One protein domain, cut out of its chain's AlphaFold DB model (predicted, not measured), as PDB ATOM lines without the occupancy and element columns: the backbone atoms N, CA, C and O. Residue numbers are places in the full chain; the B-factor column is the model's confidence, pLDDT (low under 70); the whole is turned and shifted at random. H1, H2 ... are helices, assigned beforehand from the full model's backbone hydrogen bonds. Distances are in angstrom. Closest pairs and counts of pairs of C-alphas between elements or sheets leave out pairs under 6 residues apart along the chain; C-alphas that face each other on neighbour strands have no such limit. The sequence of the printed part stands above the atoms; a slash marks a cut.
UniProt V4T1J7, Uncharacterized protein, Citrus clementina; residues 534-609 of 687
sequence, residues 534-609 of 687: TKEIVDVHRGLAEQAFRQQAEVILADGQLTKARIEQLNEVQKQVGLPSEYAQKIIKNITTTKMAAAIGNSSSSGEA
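Overview. This is residues 534 to 609 of the 687 residues of an uncharacterized protein of Citrus clementina (UniProt V4T1J7). Two long helices, H1 and H3, run the same way and overlap only in part, making a rod, while shorter H2 folds back along H1. Residues 534 to 540 stick out at one end and 600 to 609 at the other. The printed part has 76 residues with three named helices, H1, H2, H3 in order, all helix: an up-and-down bundle, each running against the one before. It is loose, radius of gyration of the C-alphas 14.5 A, spanning 53 by 24 by 17 A.

Arrangement. H1, residues 534 to 556, and H2, residues 564 to 577, touch as a hairpin, closest C-alphas Ala 545 and Val 577, 5.9 A, at a shallow tilt of 31 degrees. H3, residues 581 to 606, touches H1 with 583 to 591 alone, closest C-alphas Ile 587 and Arg 550, 6.4 A, tilt 35.2 degrees, only just steep. H2 and H3 are close but not clearly touching, closest C-alphas Gln 574 and Ala 584, 6.8 A. Every O i to N i+4 pair is within hydrogen-bond range in H1 and H2, 20 of 22 in H3.

Along the chain. H1 begins at C-alpha 534 (-12.674, 21.841, 34.853) and measures 32.6 A, H2 20.1 A; H3, 36.5 A, ends at C-alpha 606 (-26.084, 71.679, 37.547).

Size, cuts and confidence. The printed part has no cut. The H1 to H2 link is short, H2 to H3 tight. Confidence is under 70 in 24 residues, among them 595 to 609.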
ATOM      1  N   THR A 534     -13.758  20.854  34.716       78.44
ATOM      2  CA  THR A 534     -12.674  21.841  34.853       78.44
ATOM      3  C   THR A 534     -13.102  23.228  34.365       78.44
ATOM      4  O   THR A 534     -12.815  24.221  35.026       78.44
ATOM      5  N   LYS A 535     -13.872  23.303  33.270       79.19
ATOM      6  CA  LYS A 535     -14.396  24.566  32.719       79.19
ATOM      7  C   LYS A 535     -15.379  25.250  33.672       79.19
ATOM      8  O   LYS A 535     -15.204  26.424  33.977       79.19
ATOM      9  N   GLU A 536     -16.350  24.507  34.208       82.06
ATOM     10  CA  GLU A 536     -17.311  25.035  35.192       82.06
ATOM     11  C   GLU A 536     -16.596  25.544  36.458       82.06
ATOM     12  O   GLU A 536     -16.949  26.593  36.996       82.06
ATOM     13  N   ILE A 537     -15.563  24.834  36.927       82.38
ATOM     14  CA  ILE A 537     -14.748  25.262  38.073       82.38
ATOM     15  C   ILE A 537     -14.025  26.576  37.748       82.38
ATOM     16  O   ILE A 537     -14.163  27.550  38.492       82.38
ATOM     17  N   VAL A 538     -13.299  26.633  36.629       80.31
ATOM     18  CA  VAL A 538     -12.581  27.837  36.179       80.31
ATOM     19  C   VAL A 538     -13.531  29.029  36.064       80.31
ATOM     20  O   VAL A 538     -13.210  30.113  36.553       80.31
ATOM     21  N   ASP A 539     -14.733  28.828  35.526       82.69
ATOM     22  CA  ASP A 539     -15.752  29.870  35.395       82.69
ATOM     23  C   ASP A 539     -16.210  30.436  36.745       82.69
ATOM     24  O   ASP A 539     -16.398  31.650  36.874       82.69
ATOM     25  N   VAL A 540     -16.338  29.600  37.783       83.62
ATOM     26  CA  VAL A 540     -16.657  30.077  39.141       83.62
ATOM     27  C   VAL A 540     -15.526  30.919  39.712       83.62
ATOM     28  O   VAL A 540     -15.775  31.994  40.271       83.62
ATOM     29  N   HIS A 541     -14.290  30.438  39.584       81.31
ATOM     30  CA  HIS A 541     -13.105  31.138  40.065       81.31
ATOM     31  C   HIS A 541     -12.925  32.484  39.354       81.31
ATOM     32  O   HIS A 541     -12.721  33.507  40.015       81.31
ATOM     33  N   ARG A 542     -13.110  32.506  38.029       83.25
ATOM     34  CA  ARG A 542     -13.116  33.715  37.205       83.25
ATOM     35  C   ARG A 542     -14.226  34.671  37.618       83.25
ATOM     36  O   ARG A 542     -13.943  35.821  37.923       83.25
ATOM     37  N   GLY A 543     -15.473  34.210  37.694       82.81
ATOM     38  CA  GLY A 543     -16.608  35.065  38.048       82.81
ATOM     39  C   GLY A 543     -16.471  35.688  39.442       82.81
ATOM     40  O   GLY A 543     -16.914  36.815  39.675       82.81
ATOM     41  N   LEU A 544     -15.823  34.991  40.379       82.31
ATOM     42  CA  LEU A 544     -15.531  35.540  41.700       82.31
ATOM     43  C   LEU A 544     -14.391  36.569  41.671       82.31
ATOM     44  O   LEU A 544     -14.504  37.611  42.319       82.31
ATOM     45  N   ALA A 545     -13.334  36.302  40.902       79.75
ATOM     46  CA  ALA A 545     -12.254  37.250  40.641       79.75
ATOM     47  C   ALA A 545     -12.780  38.534  39.976       79.75
ATOM     48  O   ALA A 545     -12.499  39.635  40.446       79.75
ATOM     49  N   GLU A 546     -13.632  38.411  38.958       82.75
ATOM     50  CA  GLU A 546     -14.308  39.539  38.312       82.75
ATOM     51  C   GLU A 546     -15.151  40.346  39.302       82.75
ATOM     52  O   GLU A 546     -15.100  41.574  39.303       82.75
ATOM     53  N   GLN A 547     -15.908  39.678  40.177       83.44
ATOM     54  CA  GLN A 547     -16.730  40.349  41.182       83.44
ATOM     55  C   GLN A 547     -15.876  41.106  42.213       83.44
ATOM     56  O   GLN A 547     -16.204  42.244  42.556       83.44
ATOM     57  N   ALA A 548     -14.787  40.500  42.693       79.31
ATOM     58  CA  ALA A 548     -13.857  41.133  43.625       79.31
ATOM     59  C   ALA A 548     -13.159  42.341  42.984       79.31
ATOM     60  O   ALA A 548     -13.133  43.427  43.570       79.31
ATOM     61  N   PHE A 549     -12.671  42.172  41.752       83.12
ATOM     62  CA  PHE A 549     -12.062  43.238  40.967       83.12
ATOM     63  C   PHE A 549     -13.054  44.379  40.724       83.12
ATOM     64  O   PHE A 549     -12.732  45.534  40.978       83.12
ATOM     65  N   ARG A 550     -14.292  44.068  40.321       83.38
ATOM     66  CA  ARG A 550     -15.354  45.057  40.092       83.38
ATOM     67  C   ARG A 550     -15.662  45.879  41.340       83.38
ATOM     68  O   ARG A 550     -15.760  47.093  41.235       83.38
ATOM     69  N   GLN A 551     -15.795  45.250  42.507       82.88
ATOM     70  CA  GLN A 551     -16.079  45.968  43.755       82.88
ATOM     71  C   GLN A 551     -14.948  46.928  44.135       82.88
ATOM     72  O   GLN A 551     -15.210  48.073  44.498       82.88
ATOM     73  N   GLN A 552     -13.693  46.490  44.021       81.19
ATOM     74  CA  GLN A 552     -12.542  47.348  44.309       81.19
ATOM     75  C   GLN A 552     -12.389  48.454  43.257       81.19
ATOM     76  O   GLN A 552     -12.147  49.610  43.602       81.19
ATOM     77  N   ALA A 553     -12.622  48.135  41.984       80.94
ATOM     78  CA  ALA A 553     -12.589  49.098  40.893       80.94
ATOM     79  C   ALA A 553     -13.702  50.151  41.007       80.94
ATOM     80  O   ALA A 553     -13.444  51.324  40.759       80.94
ATOM     81  N   GLU A 554     -14.912  49.783  41.439       81.56
ATOM     82  CA  GLU A 554     -16.010  50.729  41.696       81.56
ATOM     83  C   GLU A 554     -15.679  51.713  42.830       81.56
ATOM     84  O   GLU A 554     -16.110  52.865  42.772       81.56
ATOM     85  N   VAL A 555     -14.893  51.290  43.829       81.62
ATOM     86  CA  VAL A 555     -14.400  52.163  44.910       81.62
ATOM     87  C   VAL A 555     -13.296  53.095  44.406       81.62
ATOM     88  O   VAL A 555     -13.339  54.295  44.674       81.62
ATOM     89  N   ILE A 556     -12.331  52.577  43.643       78.50
ATOM     90  CA  ILE A 556     -11.222  53.371  43.084       78.50
ATOM     91  C   ILE A 556     -11.737  54.402  42.062       78.50
ATOM     92  O   ILE A 556     -11.223  55.519  41.977       78.50
ATOM     93  N   LEU A 557     -12.778  54.045  41.304       74.94
ATOM     94  CA  LEU A 557     -13.391  54.861  40.253       74.94
ATOM     95  C   LEU A 557     -14.679  55.568  40.713       74.94
ATOM     96  O   LEU A 557     -15.536  55.869  39.881       74.94
ATOM     97  N   ALA A 558     -14.825  55.859  42.012       71.94
ATOM     98  CA  ALA A 558     -16.027  56.491  42.566       71.94
ATOM     99  C   ALA A 558     -16.433  57.788  41.831       71.94
ATOM    100  O   ALA A 558     -17.621  57.994  41.576       71.94
ATOM    101  N   ASP A 559     -15.449  58.592  41.410       64.12
ATOM    102  CA  ASP A 559     -15.652  59.874  40.708       64.12
ATOM    103  C   ASP A 559     -15.657  59.748  39.171       64.12
ATOM    104  O   ASP A 559     -15.690  60.751  38.463       64.12
ATOM    105  N   GLY A 560     -15.537  58.535  38.621       63.12
ATOM    106  CA  GLY A 560     -15.541  58.280  37.172       63.12
ATOM    107  C   GLY A 560     -14.278  58.699  36.402       63.12
ATOM    108  O   GLY A 560     -14.182  58.409  35.213       63.12
ATOM    109  N   GLN A 561     -13.296  59.337  37.046       63.19
ATOM    110  CA  GLN A 561     -12.054  59.779  36.393       63.19
ATOM    111  C   GLN A 561     -10.972  58.687  36.353       63.19
ATOM    112  O   GLN A 561     -10.613  58.121  37.392       63.19
ATOM    113  N   LEU A 562     -10.401  58.467  35.162       65.50
ATOM    114  CA  LEU A 562      -9.250  57.598  34.889       65.50
ATOM    115  C   LEU A 562      -7.941  58.411  34.923       65.50
ATOM    116  O   LEU A 562      -7.467  58.895  33.900       65.50
ATOM    117  N   THR A 563      -7.336  58.569  36.099       71.44
ATOM    118  CA  THR A 563      -5.999  59.177  36.225       71.44
ATOM    119  C   THR A 563      -4.902  58.110  36.154       71.44
ATOM    120  O   THR A 563      -5.134  56.955  36.513       71.44
ATOM    121  N   LYS A 564      -3.673  58.484  35.755       69.12
ATOM    122  CA  LYS A 564      -2.515  57.558  35.719       69.12
ATOM    123  C   LYS A 564      -2.311  56.802  37.043       69.12
ATOM    124  O   LYS A 564      -2.068  55.603  37.017       69.12
ATOM    125  N   ALA A 565      -2.494  57.475  38.180       70.19
ATOM    126  CA  ALA A 565      -2.379  56.862  39.507       70.19
ATOM    127  C   ALA A 565      -3.476  55.817  39.793       70.19
ATOM    128  O   ALA A 565      -3.206  54.790  40.409       70.19
ATOM    129  N   ARG A 566      -4.713  56.038  39.322       69.12
ATOM    130  CA  ARG A 566      -5.815  55.069  39.467       69.12
ATOM    131  C   ARG A 566      -5.637  53.861  38.554       69.12
ATOM    132  O   ARG A 566      -5.960  52.754  38.960       69.12
ATOM    133  N   ILE A 567      -5.086  54.057  37.357       72.00
ATOM    134  CA  ILE A 567      -4.733  52.956  36.446       72.00
ATOM    135  C   ILE A 567      -3.664  52.063  37.087       72.00
ATOM    136  O   ILE A 567      -3.770  50.844  37.032       72.00
ATOM    137  N   GLU A 568      -2.672  52.650  37.756       75.44
ATOM    138  CA  GLU A 568      -1.644  51.897  38.480       75.44
ATOM    139  C   GLU A 568      -2.224  51.119  39.676       75.44
ATOM    140  O   GLU A 568      -1.922  49.939  39.838       75.44
ATOM    141  N   GLN A 569      -3.145  51.720  40.441       76.31
ATOM    142  CA  GLN A 569      -3.879  51.030  41.515       76.31
ATOM    143  C   GLN A 569      -4.783  49.904  40.993       76.31
ATOM    144  O   GLN A 569      -4.852  48.841  41.604       76.31
ATOM    145  N   LEU A 570      -5.454  50.102  39.855       76.69
ATOM    146  CA  LEU A 570      -6.263  49.066  39.210       76.69
ATOM    147  C   LEU A 570      -5.395  47.920  38.678       76.69
ATOM    148  O   LEU A 570      -5.783  46.766  38.820       76.69
ATOM    149  N   ASN A 571      -4.213  48.215  38.132       77.62
ATOM    150  CA  ASN A 571      -3.252  47.197  37.696       77.62
ATOM    151  C   ASN A 571      -2.701  46.388  38.879       77.62
ATOM    152  O   ASN A 571      -2.505  45.180  38.761       77.62
ATOM    153  N   GLU A 572      -2.469  47.031  40.023       80.31
ATOM    154  CA  GLU A 572      -2.053  46.352  41.253       80.31
ATOM    155  C   GLU A 572      -3.162  45.423  41.776       80.31
ATOM    156  O   GLU A 572      -2.921  44.248  42.044       80.31
ATOM    157  N   VAL A 573      -4.407  45.904  41.813       79.31
ATOM    158  CA  VAL A 573      -5.577  45.092  42.184       79.31
ATOM    159  C   VAL A 573      -5.809  43.939  41.198       79.31
ATOM    160  O   VAL A 573      -6.132  42.825  41.607       79.31
ATOM    161  N   GLN A 574      -5.600  44.167  39.900       75.00
ATOM    162  CA  GLN A 574      -5.693  43.125  38.880       75.00
ATOM    163  C   GLN A 574      -4.674  42.006  39.135       75.00
ATOM    164  O   GLN A 574      -5.035  40.829  39.084       75.00
ATOM    165  N   LYS A 575      -3.422  42.367  39.448       78.19
ATOM    166  CA  LYS A 575      -2.360  41.408  39.784       78.19
ATOM    167  C   LYS A 575      -2.668  40.630  41.062       78.19
ATOM    168  O   LYS A 575      -2.444  39.428  41.080       78.19
ATOM    169  N   GLN A 576      -3.226  41.284  42.082       74.19
ATOM    170  CA  GLN A 576      -3.602  40.650  43.354       74.19
ATOM    171  C   GLN A 576      -4.779  39.673  43.235       74.19
ATOM    172  O   GLN A 576      -4.914  38.754  44.036       74.19
ATOM    173  N   VAL A 577      -5.674  39.878  42.269       72.81
ATOM    174  CA  VAL A 577      -6.820  38.986  42.035       72.81
ATOM    175  C   VAL A 577      -6.492  37.908  40.986       72.81
ATOM    176  O   VAL A 577      -7.144  36.863  40.948       72.81
ATOM    177  N   GLY A 578      -5.460  38.126  40.165       69.94
ATOM    178  CA  GLY A 578      -5.031  37.200  39.115       69.94
ATOM    179  C   GLY A 578      -5.960  37.179  37.897       69.94
ATOM    180  O   GLY A 578      -6.056  36.165  37.211       69.94
ATOM    181  N   LEU A 579      -6.696  38.269  37.648       77.69
ATOM    182  CA  LEU A 579      -7.662  38.350  36.549       77.69
ATOM    183  C   LEU A 579      -6.953  38.673  35.215       77.69
ATOM    184  O   LEU A 579      -6.160  39.626  35.176       77.69
ATOM    185  N   PRO A 580      -7.257  37.965  34.106       79.75
ATOM    186  CA  PRO A 580      -6.676  38.283  32.804       79.75
ATOM    187  C   PRO A 580      -7.008  39.713  32.349       79.75
ATOM    188  O   PRO A 580      -8.080  40.256  32.652       79.75
ATOM    189  N   SER A 581      -6.086  40.337  31.606       73.81
ATOM    190  CA  SER A 581      -6.169  41.759  31.229       73.81
ATOM    191  C   SER A 581      -7.407  42.110  30.427       73.81
ATOM    192  O   SER A 581      -7.969  43.186  30.625       73.81
ATOM    193  N   GLU A 582      -7.881  41.202  29.580       78.25
ATOM    194  CA  GLU A 582      -9.070  41.445  28.767       78.25
ATOM    195  C   GLU A 582     -10.333  41.639  29.615       78.25
ATOM    196  O   GLU A 582     -11.140  42.536  29.356       78.25
ATOM    197  N   TYR A 583     -10.502  40.826  30.659       76.25
ATOM    198  CA  TYR A 583     -11.664  40.883  31.547       76.25
ATOM    199  C   TYR A 583     -11.585  42.087  32.486       76.25
ATOM    200  O   TYR A 583     -12.574  42.803  32.655       76.25
ATOM    201  N   ALA A 584     -10.396  42.381  33.020       76.25
ATOM    202  CA  ALA A 584     -10.165  43.576  33.827       76.25
ATOM    203  C   ALA A 584     -10.480  44.860  33.038       76.25
ATOM    204  O   ALA A 584     -11.215  45.722  33.522       76.25
ATOM    205  N   GLN A 585     -10.011  44.961  31.791       76.50
ATOM    206  CA  GLN A 585     -10.284  46.104  30.914       76.50
ATOM    207  C   GLN A 585     -11.770  46.230  30.559       76.50
ATOM    208  O   GLN A 585     -12.307  47.340  30.596       76.50
ATOM    209  N   LYS A 586     -12.468  45.118  30.279       81.44
ATOM    210  CA  LYS A 586     -13.928  45.113  30.064       81.44
ATOM    211  C   LYS A 586     -14.682  45.638  31.291       81.44
ATOM    212  O   LYS A 586     -15.599  46.447  31.144       81.44
ATOM    213  N   ILE A 587     -14.289  45.228  32.499       78.81
ATOM    214  CA  ILE A 587     -14.906  45.695  33.751       78.81
ATOM    215  C   ILE A 587     -14.626  47.180  33.982       78.81
ATOM    216  O   ILE A 587     -15.569  47.923  34.252       78.81
ATOM    217  N   ILE A 588     -13.373  47.624  33.829       77.00
ATOM    218  CA  ILE A 588     -13.005  49.044  33.946       77.00
ATOM    219  C   ILE A 588     -13.851  49.868  32.976       77.00
ATOM    220  O   ILE A 588     -14.518  50.797  33.420       77.00
ATOM    221  N   LYS A 589     -13.909  49.477  31.695       77.69
ATOM    222  CA  LYS A 589     -14.704  50.158  30.664       77.69
ATOM    223  C   LYS A 589     -16.183  50.246  31.050       77.69
ATOM    224  O   LYS A 589     -16.777  51.314  30.952       77.69
ATOM    225  N   ASN A 590     -16.777  49.159  31.540       78.69
ATOM    226  CA  ASN A 590     -18.181  49.142  31.957       78.69
ATOM    227  C   ASN A 590     -18.449  50.034  33.182       78.69
ATOM    228  O   ASN A 590     -19.447  50.759  33.206       78.69
ATOM    229  N   ILE A 591     -17.572  50.008  34.192       74.00
ATOM    230  CA  ILE A 591     -17.691  50.860  35.384       74.00
ATOM    231  C   ILE A 591     -17.535  52.326  34.991       74.00
ATOM    232  O   ILE A 591     -18.366  53.142  35.388       74.00
ATOM    233  N   THR A 592     -16.522  52.664  34.185       69.62
ATOM    234  CA  THR A 592     -16.302  54.036  33.719       69.62
ATOM    235  C   THR A 592     -17.495  54.502  32.908       69.62
ATOM    236  O   THR A 592     -18.076  55.518  33.253       69.62
ATOM    237  N   THR A 593     -17.972  53.725  31.935       68.50
ATOM    238  CA  THR A 593     -19.167  54.063  31.147       68.50
ATOM    239  C   THR A 593     -20.394  54.312  32.030       68.50
ATOM    240  O   THR A 593     -21.092  55.306  31.840       68.50
ATOM    241  N   THR A 594     -20.624  53.477  33.047       73.38
ATOM    242  CA  THR A 594     -21.779  53.605  33.954       73.38
ATOM    243  C   THR A 594     -21.659  54.817  34.886       73.38
ATOM    244  O   THR A 594     -22.611  55.581  35.049       73.38
ATOM    245  N   LYS A 595     -20.491  55.024  35.503       69.19
ATOM    246  CA  LYS A 595     -20.243  56.145  36.426       69.19
ATOM    247  C   LYS A 595     -20.165  57.478  35.693       69.19
ATOM    248  O   LYS A 595     -20.634  58.482  36.214       69.19
ATOM    249  N   MET A 596     -19.654  57.478  34.468       60.41
ATOM    250  CA  MET A 596     -19.619  58.648  33.604       60.41
ATOM    251  C   MET A 596     -21.000  59.040  33.095       60.41
ATOM    252  O   MET A 596     -21.330  60.220  33.134       60.41
ATOM    253  N   ALA A 597     -21.845  58.082  32.706       63.00
ATOM    254  CA  ALA A 597     -23.249  58.363  32.415       63.00
ATOM    255  C   ALA A 597     -23.970  58.980  33.631       63.00
ATOM    256  O   ALA A 597     -24.712  59.949  33.482       63.00
ATOM    257  N   ALA A 598     -23.700  58.480  34.844       62.00
ATOM    258  CA  ALA A 598     -24.239  59.058  36.077       62.00
ATOM    259  C   ALA A 598     -23.691  60.472  36.369       62.00
ATOM    260  O   ALA A 598     -24.454  61.357  36.756       62.00
ATOM    261  N   ALA A 599     -22.396  60.713  36.147       60.00
ATOM    262  CA  ALA A 599     -21.770  62.024  36.312       60.00
ATOM    263  C   ALA A 599     -22.302  63.054  35.301       60.00
ATOM    264  O   ALA A 599     -22.616  64.170  35.701       60.00
ATOM    265  N   ILE A 600     -22.483  62.663  34.032       55.75
ATOM    266  CA  ILE A 600     -23.075  63.492  32.967       55.75
ATOM    267  C   ILE A 600     -24.551  63.794  33.263       55.75
ATOM    268  O   ILE A 600     -24.999  64.926  33.083       55.75
ATOM    269  N   GLY A 601     -25.317  62.814  33.757       56.88
ATOM    270  CA  GLY A 601     -26.695  63.033  34.203       56.88
ATOM    271  C   GLY A 601     -26.773  64.070  35.328       56.88
ATOM    272  O   GLY A 601     -27.541  65.027  35.234       56.88
ATOM    273  N   ASN A 602     -25.911  63.947  36.338       58.94
ATOM    274  CA  ASN A 602     -25.869  64.878  37.465       58.94
ATOM    275  C   ASN A 602     -25.348  66.272  37.065       58.94
ATOM    276  O   ASN A 602     -25.922  67.277  37.483       58.94
ATOM    277  N   SER A 603     -24.327  66.374  36.211       52.69
ATOM    278  CA  SER A 603     -23.782  67.661  35.751       52.69
ATOM    279  C   SER A 603     -24.691  68.377  34.746       52.69
ATOM    280  O   SER A 603     -24.747  69.607  34.745       52.69
ATOM    281  N   SER A 604     -25.504  67.641  33.974       49.59
ATOM    282  CA  SER A 604     -26.553  68.228  33.126       49.59
ATOM    283  C   SER A 604     -27.608  68.991  33.937       49.59
ATOM    284  O   SER A 604     -28.159  69.978  33.449       49.59
ATOM    285  N   SER A 605     -27.840  68.578  35.190       51.34
ATOM    286  CA  SER A 605     -28.750  69.258  36.114       51.34
ATOM    287  C   SER A 605     -28.137  70.498  36.782       51.34
ATOM    288  O   SER A 605     -28.885  71.369  37.216       51.34
ATOM    289  N   SER A 606     -26.800  70.613  36.824       50.91
ATOM    290  CA  SER A 606     -26.084  71.679  37.547       50.91
ATOM    291  C   SER A 606     -25.463  72.763  36.653       50.91
ATOM    292  O   SER A 606     -25.028  73.786  37.168       50.91
ATOM    293  N   GLY A 607     -25.445  72.585  35.328       52.91
ATOM    294  CA  GLY A 607     -25.181  73.672  34.378       52.91
ATOM    295  C   GLY A 607     -23.743  74.208  34.293       52.91
ATOM    296  O   GLY A 607     -23.561  75.253  33.681       52.91
ATOM    297  N   GLU A 608     -22.730  73.519  34.825       47.12
ATOM    298  CA  GLU A 608     -21.324  73.948  34.724       47.12
ATOM    299  C   GLU A 608     -20.463  72.984  33.878       47.12
ATOM    300  O   GLU A 608     -20.361  71.794  34.162       47.12
ATOM    301  N   ALA A 609     -19.844  73.556  32.834       50.44
ATOM    302  CA  ALA A 609     -18.670  73.112  32.064       50.44
ATOM    303  C   ALA A 609     -18.627  71.663  31.516       50.44
ATOM    304  O   ALA A 609     -18.010  70.778  32.104       50.44
TER     305      ALA A 609